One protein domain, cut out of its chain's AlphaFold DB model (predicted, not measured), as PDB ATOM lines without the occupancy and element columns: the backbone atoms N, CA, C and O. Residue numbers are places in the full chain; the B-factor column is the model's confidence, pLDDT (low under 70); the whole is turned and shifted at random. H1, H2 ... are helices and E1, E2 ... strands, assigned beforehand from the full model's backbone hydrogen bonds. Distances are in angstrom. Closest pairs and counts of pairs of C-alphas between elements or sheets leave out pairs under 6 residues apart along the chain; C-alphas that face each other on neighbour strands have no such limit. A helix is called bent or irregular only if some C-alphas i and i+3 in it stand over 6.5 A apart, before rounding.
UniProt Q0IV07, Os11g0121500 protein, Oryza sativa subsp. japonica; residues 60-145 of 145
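What this domain is: This is residues 60 to 145 of the 145 residues of the protein "Os11g0121500 protein" of Oryza sativa subsp. japonica (UniProt Q0IV07). A narrow antiparallel sheet of three strands, E1, E2 and E3, stands with one long helix, H1, which only grazes it with its residues 74 to 78, while the rest of H1 reaches away from the sheet. After E3 the printed part folds back through a short, rough helix, H2, and its last stretch returns to the sheet, where residues 140 to 141 pair with residues 114 to 115 of E3. The printed part has 86 residues, with two named helices and three named strands in the order H1, E1, E2, E3, H2; the sheet's order is E1, E2, E3, and the class is mixed, helices and strands. The whole is compact, with a radius of gyration of the C-alphas of 13.7 A, and flat in outline, spanning 37 by 37 by 19 A.

How they stand to each other: H1, residues 60 to 78, is on the sheet but only grazes it; its closest C-alphas to E2, residues 94 to 101, are those of Ile 78 and Gly 99, 4.7 A apart. E1, residues 87 to 90, and E2 form a hairpin of antiparallel neighbours at 163 degrees, with N 88 and O 96 at 2.8 A, within hydrogen-bond range. E2, an inner strand, bends by 52 degrees at residue 98. E2 and E3, residues 112 to 119, form a second hairpin, antiparallel at 153 degrees, with N 97 and O 116 at 2.8 A and N 116 and O 97 at 2.7 A. E1, E2 and E3 make a meander, each strand the antiparallel neighbour of the one before. H2, residues 130 to 135, is not on the sheet and is apart from E1 and E2. H2 is close to H1 but not clearly touching it, about perpendicular at 79 degrees; their closest C-alphas, of Val 68 and Cys 134, are 7.0 A apart. In H1 every O i to N i+4 pair is within hydrogen-bond range; in H2 0 of 2 are, and 1 of 3 O i to N i+3 pairs.

Where its parts are: H1 begins at C-alpha 60, (3.012, -7.300, 22.433), and is 27.0 A long. E1 measures 7.7 A, E2 20.6 A and E3 22.1 A; E3 ends at C-alpha 119, (1.830, 17.744, 18.771). H2, 9.1 A long, is irregular, but only just: C-alphas 132 and 135 are 6.8 A apart. It ends at C-alpha 135, (-1.413, 5.765, 17.038).

The domain as a whole: The two C-alphas farthest apart, those of Lys 60 and Ser 145, are 42.7 A apart. The printed part has no cut, and Ser 145 is the chain's last residue. The link from E1 to E2 is tight; the other three are short. The mean pLDDT of the printed part is 76.6, and residues 120 to 145 are under 70.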
ATOM      1  N   LYS A  60       3.887  -8.388  22.900       79.63
ATOM      2  CA  LYS A  60       3.012  -7.300  22.433       79.63
ATOM      3  C   LYS A  60       3.662  -5.940  22.620       79.63
ATOM      4  O   LYS A  60       3.617  -5.133  21.700       79.63
ATOM      5  N   ASN A  61       4.270  -5.700  23.778       76.90
ATOM      6  CA  ASN A  61       4.955  -4.444  24.054       76.90
ATOM      7  C   ASN A  61       6.095  -4.233  23.055       76.90
ATOM      8  O   ASN A  61       6.163  -3.174  22.444       76.90
ATOM      9  N   ILE A  62       6.923  -5.255  22.812       79.88
ATOM     10  CA  ILE A  62       7.997  -5.220  21.806       79.88
ATOM     11  C   ILE A  62       7.437  -4.915  20.411       79.88
ATOM     12  O   ILE A  62       7.974  -4.051  19.725       79.88
ATOM     13  N   SER A  63       6.347  -5.575  20.003       81.46
ATOM     14  CA  SER A  63       5.694  -5.296  18.715       81.46
ATOM     15  C   SER A  63       5.243  -3.840  18.615       81.46
ATOM     16  O   SER A  63       5.560  -3.180  17.636       81.46
ATOM     17  N   ILE A  64       4.574  -3.320  19.650       80.42
ATOM     18  CA  ILE A  64       4.117  -1.925  19.695       80.42
ATOM     19  C   ILE A  64       5.309  -0.963  19.612       80.42
ATOM     20  O   ILE A  64       5.236   0.037  18.903       80.42
ATOM     21  N   TYR A  65       6.410  -1.250  20.313       76.41
ATOM     22  CA  TYR A  65       7.621  -0.430  20.238       76.41
ATOM     23  C   TYR A  65       8.210  -0.411  18.825       76.41
ATOM     24  O   TYR A  65       8.547   0.667  18.343       76.41
ATOM     25  N   ASN A  66       8.295  -1.564  18.158       81.81
ATOM     26  CA  ASN A  66       8.776  -1.642  16.779       81.81
ATOM     27  C   ASN A  66       7.858  -0.869  15.822       81.81
ATOM     28  O   ASN A  66       8.352  -0.039  15.069       81.81
ATOM     29  N   ASP A  67       6.536  -1.040  15.931       79.90
ATOM     30  CA  ASP A  67       5.561  -0.324  15.096       79.90
ATOM     31  C   ASP A  67       5.685   1.204  15.255       79.90
ATOM     32  O   ASP A  67       5.587   1.960  14.286       79.90
ATOM     33  N   VAL A  68       5.921   1.680  16.485       76.02
ATOM     34  CA  VAL A  68       6.145   3.105  16.767       76.02
ATOM     35  C   VAL A  68       7.472   3.586  16.179       76.02
ATOM     36  O   VAL A  68       7.518   4.685  15.630       76.02
ATOM     37  N   ILE A  69       8.544   2.796  16.280       80.39
ATOM     38  CA  ILE A  69       9.854   3.134  15.703       80.39
ATOM     39  C   ILE A  69       9.762   3.220  14.177       80.39
ATOM     40  O   ILE A  69      10.235   4.200  13.600       80.39
ATOM     41  N   ASP A  70       9.106   2.251  13.540       83.13
ATOM     42  CA  ASP A  70       8.910   2.223  12.090       83.13
ATOM     43  C   ASP A  70       8.096   3.437  11.632       83.13
ATOM     44  O   ASP A  70       8.506   4.151  10.714       83.13
ATOM     45  N   LEU A  71       6.997   3.753  12.330       84.24
ATOM     46  CA  LEU A  71       6.209   4.951  12.053       84.24
ATOM     47  C   LEU A  71       7.049   6.228  12.188       84.24
ATOM     48  O   LEU A  71       6.973   7.100  11.326       84.24
ATOM     49  N   LEU A  72       7.859   6.363  13.242       84.34
ATOM     50  CA  LEU A  72       8.730   7.530  13.418       84.34
ATOM     51  C   LEU A  72       9.734   7.662  12.267       84.34
ATOM     52  O   LEU A  72       9.910   8.764  11.746       84.34
ATOM     53  N   PHE A  73      10.329   6.553  11.827       87.94
ATOM     54  CA  PHE A  73      11.245   6.540  10.689       87.94
ATOM     55  C   PHE A  73      10.550   6.931   9.374       87.94
ATOM     56  O   PHE A  73      11.097   7.727   8.601       87.94
ATOM     57  N   GLU A  74       9.326   6.441   9.125       88.06
ATOM     58  CA  GLU A  74       8.512   6.882   7.983       88.06
ATOM     59  C   GLU A  74       8.294   8.404   8.036       88.06
ATOM     60  O   GLU A  74       8.534   9.105   7.050       88.06
ATOM     61  N   LEU A  75       7.896   8.936   9.195       89.47
ATOM     62  CA  LEU A  75       7.605  10.360   9.378       89.47
ATOM     63  C   LEU A  75       8.840  11.246   9.199       89.47
ATOM     64  O   LEU A  75       8.765  12.281   8.530       89.47
ATOM     65  N   GLU A  76       9.983  10.847   9.747       90.15
ATOM     66  CA  GLU A  76      11.252  11.540   9.518       90.15
ATOM     67  C   GLU A  76      11.626  11.521   8.034       90.15
ATOM     68  O   GLU A  76      12.036  12.542   7.482       90.15
ATOM     69  N   THR A  77      11.412  10.402   7.344       91.13
ATOM     70  CA  THR A  77      11.750  10.269   5.922       91.13
ATOM     71  C   THR A  77      10.873  11.158   5.035       91.13
ATOM     72  O   THR A  77      11.396  11.872   4.165       91.13
ATOM     73  N   ILE A  78       9.553  11.173   5.260       91.07
ATOM     74  CA  ILE A  78       8.621  11.977   4.450       91.07
ATOM     75  C   ILE A  78       8.736  13.478   4.738       91.07
ATOM     76  O   ILE A  78       8.509  14.279   3.832       91.07
ATOM     77  N   THR A  79       9.093  13.866   5.970       90.65
ATOM     78  CA  THR A  79       9.271  15.277   6.380       90.65
ATOM     79  C   THR A  79      10.709  15.778   6.226       90.65
ATOM     80  O   THR A  79      11.002  16.929   6.558       90.65
ATOM     81  N   LYS A  80      11.617  14.922   5.735       92.40
ATOM     82  CA  LYS A  80      13.061  15.183   5.622       92.40
ATOM     83  C   LYS A  80      13.663  15.646   6.954       92.40
ATOM     84  O   LYS A  80      14.344  16.663   6.995       92.40
ATOM     85  N   SER A  81      13.396  14.898   8.023       91.68
ATOM     86  CA  SER A  81      13.791  15.190   9.406       91.68
ATOM     87  C   SER A  81      13.170  16.484   9.942       91.68
ATOM     88  O   SER A  81      13.855  17.295  10.561       91.68
ATOM     89  N   PHE A  82      11.870  16.686   9.687       90.66
ATOM     90  CA  PHE A  82      11.092  17.838  10.167       90.66
ATOM     91  C   PHE A  82      11.734  19.196   9.846       90.66
ATOM     92  O   PHE A  82      11.739  20.117  10.669       90.66
ATOM     93  N   ARG A  83      12.300  19.335   8.641       92.57
ATOM     94  CA  ARG A  83      12.961  20.581   8.240       92.57
ATOM     95  C   ARG A  83      11.993  21.768   8.237       92.57
ATOM     96  O   ARG A  83      10.813  21.642   7.917       92.57
ATOM     97  N   ALA A  84      12.525  22.959   8.502       92.85
ATOM     98  CA  ALA A  84      11.742  24.194   8.538       92.85
ATOM     99  C   ALA A  84      11.095  24.556   7.186       92.85
ATOM    100  O   ALA A  84      10.009  25.121   7.165       92.85
ATOM    101  N   ASP A  85      11.696  24.188   6.049       94.19
ATOM    102  CA  ASP A  85      11.095  24.381   4.715       94.19
ATOM    103  C   ASP A  85       9.936  23.412   4.420       94.19
ATOM    104  O   ASP A  85       9.220  23.560   3.422       94.19
ATOM    105  N   TYR A  86       9.749  22.416   5.290       93.12
ATOM    106  CA  TYR A  86       8.603  21.522   5.304       93.12
ATOM    107  C   TYR A  86       7.504  22.010   6.251       93.12
ATOM    108  O   TYR A  86       6.423  21.438   6.241       93.12
ATOM    109  N   LEU A  87       7.708  23.086   7.013       92.43
ATOM    110  CA  LEU A  87       6.667  23.662   7.859       92.43
ATOM    111  C   LEU A  87       5.555  24.292   7.004       92.43
ATOM    112  O   LEU A  87       5.807  25.158   6.168       92.43
ATOM    113  N   LEU A  88       4.316  23.868   7.237       91.51
ATOM    114  CA  LEU A  88       3.110  24.477   6.667       91.51
ATOM    115  C   LEU A  88       2.462  25.471   7.631       91.51
ATOM    116  O   LEU A  88       1.846  26.438   7.189       91.51
ATOM    117  N   GLY A  89       2.585  25.238   8.937       89.95
ATOM    118  CA  GLY A  89       2.071  26.148   9.950       89.95
ATOM    119  C   GLY A  89       2.254  25.615  11.362       89.95
ATOM    120  O   GLY A  89       2.249  24.407  11.594       89.95
ATOM    121  N   GLU A  90       2.388  26.533  12.307       88.40
ATOM    122  CA  GLU A  90       2.490  26.249  13.732       88.40
ATOM    123  C   GLU A  90       1.304  26.901  14.447       88.40
ATOM    124  O   GLU A  90       0.992  28.074  14.237       88.40
ATOM    125  N   GLY A  91       0.607  26.120  15.264       79.53
ATOM    126  CA  GLY A  91      -0.403  26.598  16.200       79.53
ATOM    127  C   GLY A  91       0.037  26.344  17.640       79.53
ATOM    128  O   GLY A  91       1.036  25.682  17.892       79.53
ATOM    129  N   GLY A  92      -0.756  26.798  18.615       75.81
ATOM    130  CA  GLY A  92      -0.397  26.680  20.039       75.81
ATOM    131  C   GLY A  92      -0.221  25.247  20.571       75.81
ATOM    132  O   GLY A  92       0.335  25.061  21.647       75.81
ATOM    133  N   PHE A  93      -0.680  24.230  19.832       74.73
ATOM    134  CA  PHE A  93      -0.594  22.822  20.239       74.73
ATOM    135  C   PHE A  93      -0.040  21.900  19.162       74.73
ATOM    136  O   PHE A  93       0.345  20.781  19.480       74.73
ATOM    137  N   VAL A  94      -0.036  22.318  17.896       83.15
ATOM    138  CA  VAL A  94       0.287  21.444  16.768       83.15
ATOM    139  C   VAL A  94       1.149  22.185  15.765       83.15
ATOM    140  O   VAL A  94       0.855  23.322  15.404       83.15
ATOM    141  N   THR A  95       2.167  21.500  15.277       87.32
ATOM    142  CA  THR A  95       2.989  21.917  14.153       87.32
ATOM    143  C   THR A  95       2.657  21.021  12.971       87.32
ATOM    144  O   THR A  95       2.620  19.797  13.095       87.32
ATOM    145  N   VAL A  96       2.346  21.618  11.827       90.22
ATOM    146  CA  VAL A  96       1.968  20.898  10.613       90.22
ATOM    147  C   VAL A  96       3.108  20.996   9.618       90.22
ATOM    148  O   VAL A  96       3.477  22.093   9.209       90.22
ATOM    149  N   TYR A  97       3.625  19.851   9.192       91.07
ATOM    150  CA  TYR A  97       4.632  19.751   8.144       91.07
ATOM    151  C   TYR A  97       3.991  19.211   6.867       91.07
ATOM    152  O   TYR A  97       3.102  18.366   6.935       91.07
ATOM    153  N   LYS A  98       4.430  19.650   5.690       92.48
ATOM    154  CA  LYS A  98       4.223  18.872   4.466       92.48
ATOM    155  C   LYS A  98       5.130  17.650   4.526       92.48
ATOM    156  O   LYS A  98       6.147  17.655   5.212       92.48
ATOM    157  N   GLY A  99       4.778  16.612   3.796       91.02
ATOM    158  CA  GLY A  99       5.614  15.448   3.584       91.02
ATOM    159  C   GLY A  99       5.249  14.779   2.274       91.02
ATOM    160  O   GLY A  99       4.205  15.072   1.689       91.02
ATOM    161  N   TYR A 100       6.110  13.887   1.811       90.99
ATOM    162  CA  TYR A 100       5.873  13.119   0.596       90.99
ATOM    163  C   TYR A 100       6.077  11.642   0.890       90.99
ATOM    164  O   TYR A 100       7.188  11.238   1.218       90.99
ATOM    165  N   ILE A 101       5.013  10.848   0.768       88.38
ATOM    166  CA  ILE A 101       5.134   9.387   0.760       88.38
ATOM    167  C   ILE A 101       5.575   9.009  -0.649       88.38
ATOM    168  O   ILE A 101       4.779   9.065  -1.586       88.38
ATOM    169  N   ASP A 102       6.853   8.699  -0.808       86.76
ATOM    170  CA  ASP A 102       7.473   8.296  -2.067       86.76
ATOM    171  C   ASP A 102       7.837   6.802  -2.048       86.76
ATOM    172  O   ASP A 102       7.522   6.061  -1.110       86.76
ATOM    173  N   GLU A 103       8.493   6.348  -3.112       86.62
ATOM    174  CA  GLU A 103       8.934   4.961  -3.258       86.62
ATOM    175  C   GLU A 103       9.951   4.521  -2.193       86.62
ATOM    176  O   GLU A 103      10.108   3.320  -1.979       86.62
ATOM    177  N   ASN A 104      10.606   5.466  -1.502       83.98
ATOM    178  CA  ASN A 104      11.539   5.171  -0.415       83.98
ATOM    179  C   ASN A 104      10.814   4.742   0.863       83.98
ATOM    180  O   ASN A 104      11.385   4.008   1.664       83.98
ATOM    181  N   VAL A 105       9.571   5.191   1.044       83.93
ATOM    182  CA  VAL A 105       8.732   4.821   2.190       83.93
ATOM    183  C   VAL A 105       7.787   3.685   1.817       83.93
ATOM    184  O   VAL A 105       7.610   2.743   2.584       83.93
ATOM    185  N   ARG A 106       7.185   3.736   0.621       80.73
ATOM    186  CA  ARG A 106       6.258   2.704   0.135       80.73
ATOM    187  C   ARG A 106       6.508   2.388  -1.331       80.73
ATOM    188  O   ARG A 106       6.078   3.110  -2.231       80.73
ATOM    189  N   VAL A 107       7.160   1.252  -1.560       81.88
ATOM    190  CA  VAL A 107       7.489   0.753  -2.898       81.88
ATOM    191  C   VAL A 107       6.221   0.619  -3.750       81.88
ATOM    192  O   VAL A 107       5.234   0.014  -3.333       81.88
ATOM    193  N   GLY A 108       6.253   1.174  -4.964       80.28
ATOM    194  CA  GLY A 108       5.153   1.091  -5.932       80.28
ATOM    195  C   GLY A 108       4.091   2.188  -5.816       80.28
ATOM    196  O   GLY A 108       3.152   2.200  -6.614       80.28
ATOM    197  N   LEU A 109       4.234   3.130  -4.876       76.66
ATOM    198  CA  LEU A 109       3.384   4.317  -4.813       76.66
ATOM    199  C   LEU A 109       4.016   5.491  -5.564       76.66
ATOM    200  O   LEU A 109       5.217   5.739  -5.496       76.66
ATOM    201  N   LYS A 110       3.177   6.248  -6.277       82.46
ATOM    202  CA  LYS A 110       3.567   7.579  -6.753       82.46
ATOM    203  C   LYS A 110       3.694   8.503  -5.548       82.46
ATOM    204  O   LYS A 110       2.913   8.370  -4.609       82.46
ATOM    205  N   SER A 111       4.624   9.455  -5.624       86.68
ATOM    206  CA  SER A 111       4.815  10.465  -4.581       86.68
ATOM    207  C   SER A 111       3.480  11.114  -4.203       86.68
ATOM    208  O   SER A 111       2.828  11.743  -5.042       86.68
ATOM    209  N   LEU A 112       3.068  10.916  -2.952       87.28
ATOM    210  CA  LEU A 112       1.808  11.402  -2.412       87.28
ATOM    211  C   LEU A 112       2.087  12.530  -1.410       87.28
ATOM    212  O   LEU A 112       2.699  12.268  -0.370       87.28
ATOM    213  N   PRO A 113       1.642  13.769  -1.683       87.60
ATOM    214  CA  PRO A 113       1.785  14.863  -0.737       87.60
ATOM    215  C   PRO A 113       0.848  14.668   0.458       87.60
ATOM    216  O   PRO A 113      -0.358  14.465   0.314       87.60
ATOM    217  N   VAL A 114       1.392  14.770   1.661       89.42
ATOM    218  CA  VAL A 114       0.652  14.631   2.916       89.42
ATOM    219  C   VAL A 114       0.950  15.801   3.842       89.42
ATOM    220  O   VAL A 114       2.008  16.420   3.756       89.42
ATOM    221  N   ALA A 115       0.023  16.097   4.746       89.71
ATOM    222  CA  ALA A 115       0.284  16.934   5.907       89.71
ATOM    223  C   ALA A 115       0.492  16.040   7.135       89.71
ATOM    224  O   ALA A 115      -0.353  15.200   7.448       89.71
ATOM    225  N   VAL A 116       1.608  16.243   7.825       88.28
ATOM    226  CA  VAL A 116       2.000  15.570   9.061       88.28
ATOM    227  C   VAL A 116       1.741  16.521  10.218       88.28
ATOM    228  O   VAL A 116       2.368  17.572  10.320       88.28
ATOM    229  N   LYS A 117       0.801  16.164  11.092       87.13
ATOM    230  CA  LYS A 117       0.476  16.935  12.297       87.13
ATOM    231  C   LYS A 117       1.277  16.391  13.479       87.13
ATOM    232  O   LYS A 117       1.103  15.236  13.853       87.13
ATOM    233  N   VAL A 118       2.122  17.231  14.066       84.55
ATOM    234  CA  VAL A 118       2.979  16.918  15.215       84.55
ATOM    235  C   VAL A 118       2.488  17.710  16.419       84.55
ATOM    236  O   VAL A 118       2.324  18.921  16.329       84.55
ATOM    237  N   LEU A 119       2.239  17.051  17.550       79.98
ATOM    238  CA  LEU A 119       1.830  17.744  18.771       79.98
ATOM    239  C   LEU A 119       3.038  18.397  19.460       79.98
ATOM    240  O   LEU A 119       4.042  17.736  19.730       79.98
ATOM    241  N   ASN A 120       2.901  19.666  19.825       69.79
ATOM    242  CA  ASN A 120       3.899  20.410  20.583       69.79
ATOM    243  C   ASN A 120       3.813  20.006  22.064       69.79
ATOM    244  O   ASN A 120       2.771  20.163  22.706       69.79
ATOM    245  N   LYS A 121       4.913  19.474  22.617       64.44
ATOM    246  CA  LYS A 121       4.978  18.985  24.009       64.44
ATOM    247  C   LYS A 121       4.730  20.091  25.040       64.44
ATOM    248  O   LYS A 121       4.202  19.795  26.110       64.44
ATOM    249  N   ASP A 122       5.036  21.334  24.679       61.16
ATOM    250  CA  ASP A 122       4.896  22.529  25.521       61.16
ATOM    251  C   ASP A 122       3.452  23.058  25.595       61.16
ATOM    252  O   ASP A 122       3.139  23.959  26.373       61.16
ATOM    253  N   GLY A 123       2.533  22.471  24.820       56.90
ATOM    254  CA  GLY A 123       1.118  22.810  24.851       56.90
ATOM    255  C   GLY A 123       0.463  22.418  26.179       56.90
ATOM    256  O   GLY A 123       0.099  21.258  26.391       56.90
ATOM    257  N   HIS A 124       0.228  23.403  27.047       53.83
ATOM    258  CA  HIS A 124      -0.332  23.247  28.399       53.83
ATOM    259  C   HIS A 124      -1.737  22.601  28.487       53.83
ATOM    260  O   HIS A 124      -2.248  22.417  29.590       53.83
ATOM    261  N   GLN A 125      -2.377  22.241  27.367       59.39
ATOM    262  CA  GLN A 125      -3.785  21.819  27.328       59.39
ATOM    263  C   GLN A 125      -4.041  20.422  26.722       59.39
ATOM    264  O   GLN A 125      -5.176  19.960  26.753       59.39
ATOM    265  N   GLY A 126      -3.020  19.713  26.212       55.43
ATOM    266  CA  GLY A 126      -3.226  18.464  25.446       55.43
ATOM    267  C   GLY A 126      -2.564  17.185  25.982       55.43
ATOM    268  O   GLY A 126      -2.927  16.089  25.563       55.43
ATOM    269  N   HIS A 127      -1.620  17.274  26.920       54.44
ATOM    270  CA  HIS A 127      -0.632  16.205  27.150       54.44
ATOM    271  C   HIS A 127      -1.201  14.838  27.600       54.44
ATOM    272  O   HIS A 127      -0.590  13.804  27.352       54.44
ATOM    273  N   ARG A 128      -2.380  14.793  28.238       52.92
ATOM    274  CA  ARG A 128      -2.947  13.535  28.773       52.92
ATOM    275  C   ARG A 128      -3.732  12.708  27.750       52.92
ATOM    276  O   ARG A 128      -3.786  11.494  27.894       52.92
ATOM    277  N   GLY A 129      -4.319  13.335  26.730       44.92
ATOM    278  CA  GLY A 129      -5.089  12.620  25.699       44.92
ATOM    279  C   GLY A 129      -4.216  12.058  24.577       44.92
ATOM    280  O   GLY A 129      -4.549  11.047  23.968       44.92
ATOM    281  N   TRP A 130      -3.066  12.684  24.332       46.95
ATOM    282  CA  TRP A 130      -2.199  12.346  23.206       46.95
ATOM    283  C   TRP A 130      -1.182  11.236  23.490       46.95
ATOM    284  O   TRP A 130      -0.591  10.710  22.556       46.95
ATOM    285  N   LEU A 131      -1.017  10.794  24.738       48.00
ATOM    286  CA  LEU A 131      -0.202   9.606  25.036       48.00
ATOM    287  C   LEU A 131      -0.878   8.293  24.596       48.00
ATOM    288  O   LEU A 131      -0.211   7.277  24.458       48.00
ATOM    289  N   VAL A 132      -2.176   8.329  24.276       43.11
ATOM    290  CA  VAL A 132      -2.880   7.259  23.541       43.11
ATOM    291  C   VAL A 132      -2.670   7.398  22.018       43.11
ATOM    292  O   VAL A 132      -2.940   6.487  21.246       43.11
ATOM    293  N   SER A 133      -2.147   8.545  21.576       39.40
ATOM    294  CA  SER A 133      -2.079   9.005  20.187       39.40
ATOM    295  C   SER A 133      -0.705   8.814  19.531       39.40
ATOM    296  O   SER A 133      -0.487   9.301  18.427       39.40
ATOM    297  N   CYS A 134       0.217   8.024  20.100       43.82
ATOM    298  CA  CYS A 134       1.279   7.453  19.249       43.82
ATOM    299  C   CYS A 134       0.671   6.673  18.056       43.82
ATOM    300  O   CYS A 134       1.315   6.541  17.024       43.82
ATOM    301  N   GLN A 135      -0.603   6.267  18.150       42.79
ATOM    302  CA  GLN A 135      -1.413   5.765  17.038       42.79
ATOM    303  C   GLN A 135      -1.952   6.822  16.045       42.79
ATOM    304  O   GLN A 135      -2.502   6.434  15.018       42.79
ATOM    305  N   LEU A 136      -1.885   8.129  16.313       47.19
ATOM    306  CA  LEU A 136      -2.680   9.139  15.599       47.19
ATOM    307  C   LEU A 136      -1.816  10.298  15.084       47.19
ATOM    308  O   LEU A 136      -2.085  11.478  15.312       47.19
ATOM    309  N   VAL A 137      -0.811   9.964  14.274       54.43
ATOM    310  CA  VAL A 137      -0.410  10.892  13.212       54.43
ATOM    311  C   VAL A 137      -1.463  10.804  12.120       54.43
ATOM    312  O   VAL A 137      -1.550   9.829  11.377       54.43
ATOM    313  N   GLN A 138      -2.328  11.813  12.070       57.75
ATOM    314  CA  GLN A 138      -3.367  11.879  11.055       57.75
ATOM    315  C   GLN A 138      -2.750  12.357   9.739       57.75
ATOM    316  O   GLN A 138      -2.425  13.538   9.597       57.75
ATOM    317  N   TYR A 139      -2.653  11.456   8.762       58.55
ATOM    318  CA  TYR A 139      -2.422  11.838   7.376       58.55
ATOM    319  C   TYR A 139      -3.675  12.522   6.829       58.55
ATOM    320  O   TYR A 139      -4.764  11.945   6.797       58.55
ATOM    321  N   SER A 140      -3.523  13.754   6.361       63.81
ATOM    322  CA  SER A 140      -4.483  14.371   5.447       63.81
ATOM    323  C   SER A 140      -3.771  14.700   4.146       63.81
ATOM    324  O   SER A 140      -2.644  15.196   4.182       63.81
ATOM    325  N   LEU A 141      -4.419  14.427   3.012       66.38
ATOM    326  CA  LEU A 141      -3.921  14.826   1.697       66.38
ATOM    327  C   LEU A 141      -3.664  16.335   1.714       66.38
ATOM    328  O   LEU A 141      -4.574  17.112   2.011       66.38
ATOM    329  N   TRP A 142      -2.426  16.738   1.438       64.37
ATOM    330  CA  TRP A 142      -2.097  18.148   1.286       64.37
ATOM    331  C   TRP A 142      -2.133  18.493  -0.198       64.37
ATOM    332  O   TRP A 142      -1.386  17.917  -0.987       64.37
ATOM    333  N   LEU A 143      -3.021  19.408  -0.583       61.79
ATOM    334  CA  LEU A 143      -3.086  19.937  -1.941       61.79
ATOM    335  C   LEU A 143      -2.378  21.299  -1.952       61.79
ATOM    336  O   LEU A 143      -2.875  22.216  -1.293       61.79
ATOM    337  N   PRO A 144      -1.226  21.451  -2.635       60.25
ATOM    338  CA  PRO A 144      -0.657  22.775  -2.862       60.25
ATOM    339  C   PRO A 144      -1.673  23.633  -3.624       60.25
ATOM    340  O   PRO A 144      -2.288  23.148  -4.572       60.25
ATOM    341  N   SER A 145      -1.872  24.874  -3.170       62.36
ATOM    342  CA  SER A 145      -2.639  25.894  -3.902       62.36
ATOM    343  C   SER A 145      -1.900  26.386  -5.140       62.36
ATOM    344  O   SER A 145      -0.649  26.296  -5.151       62.36
TER     345      SER A 145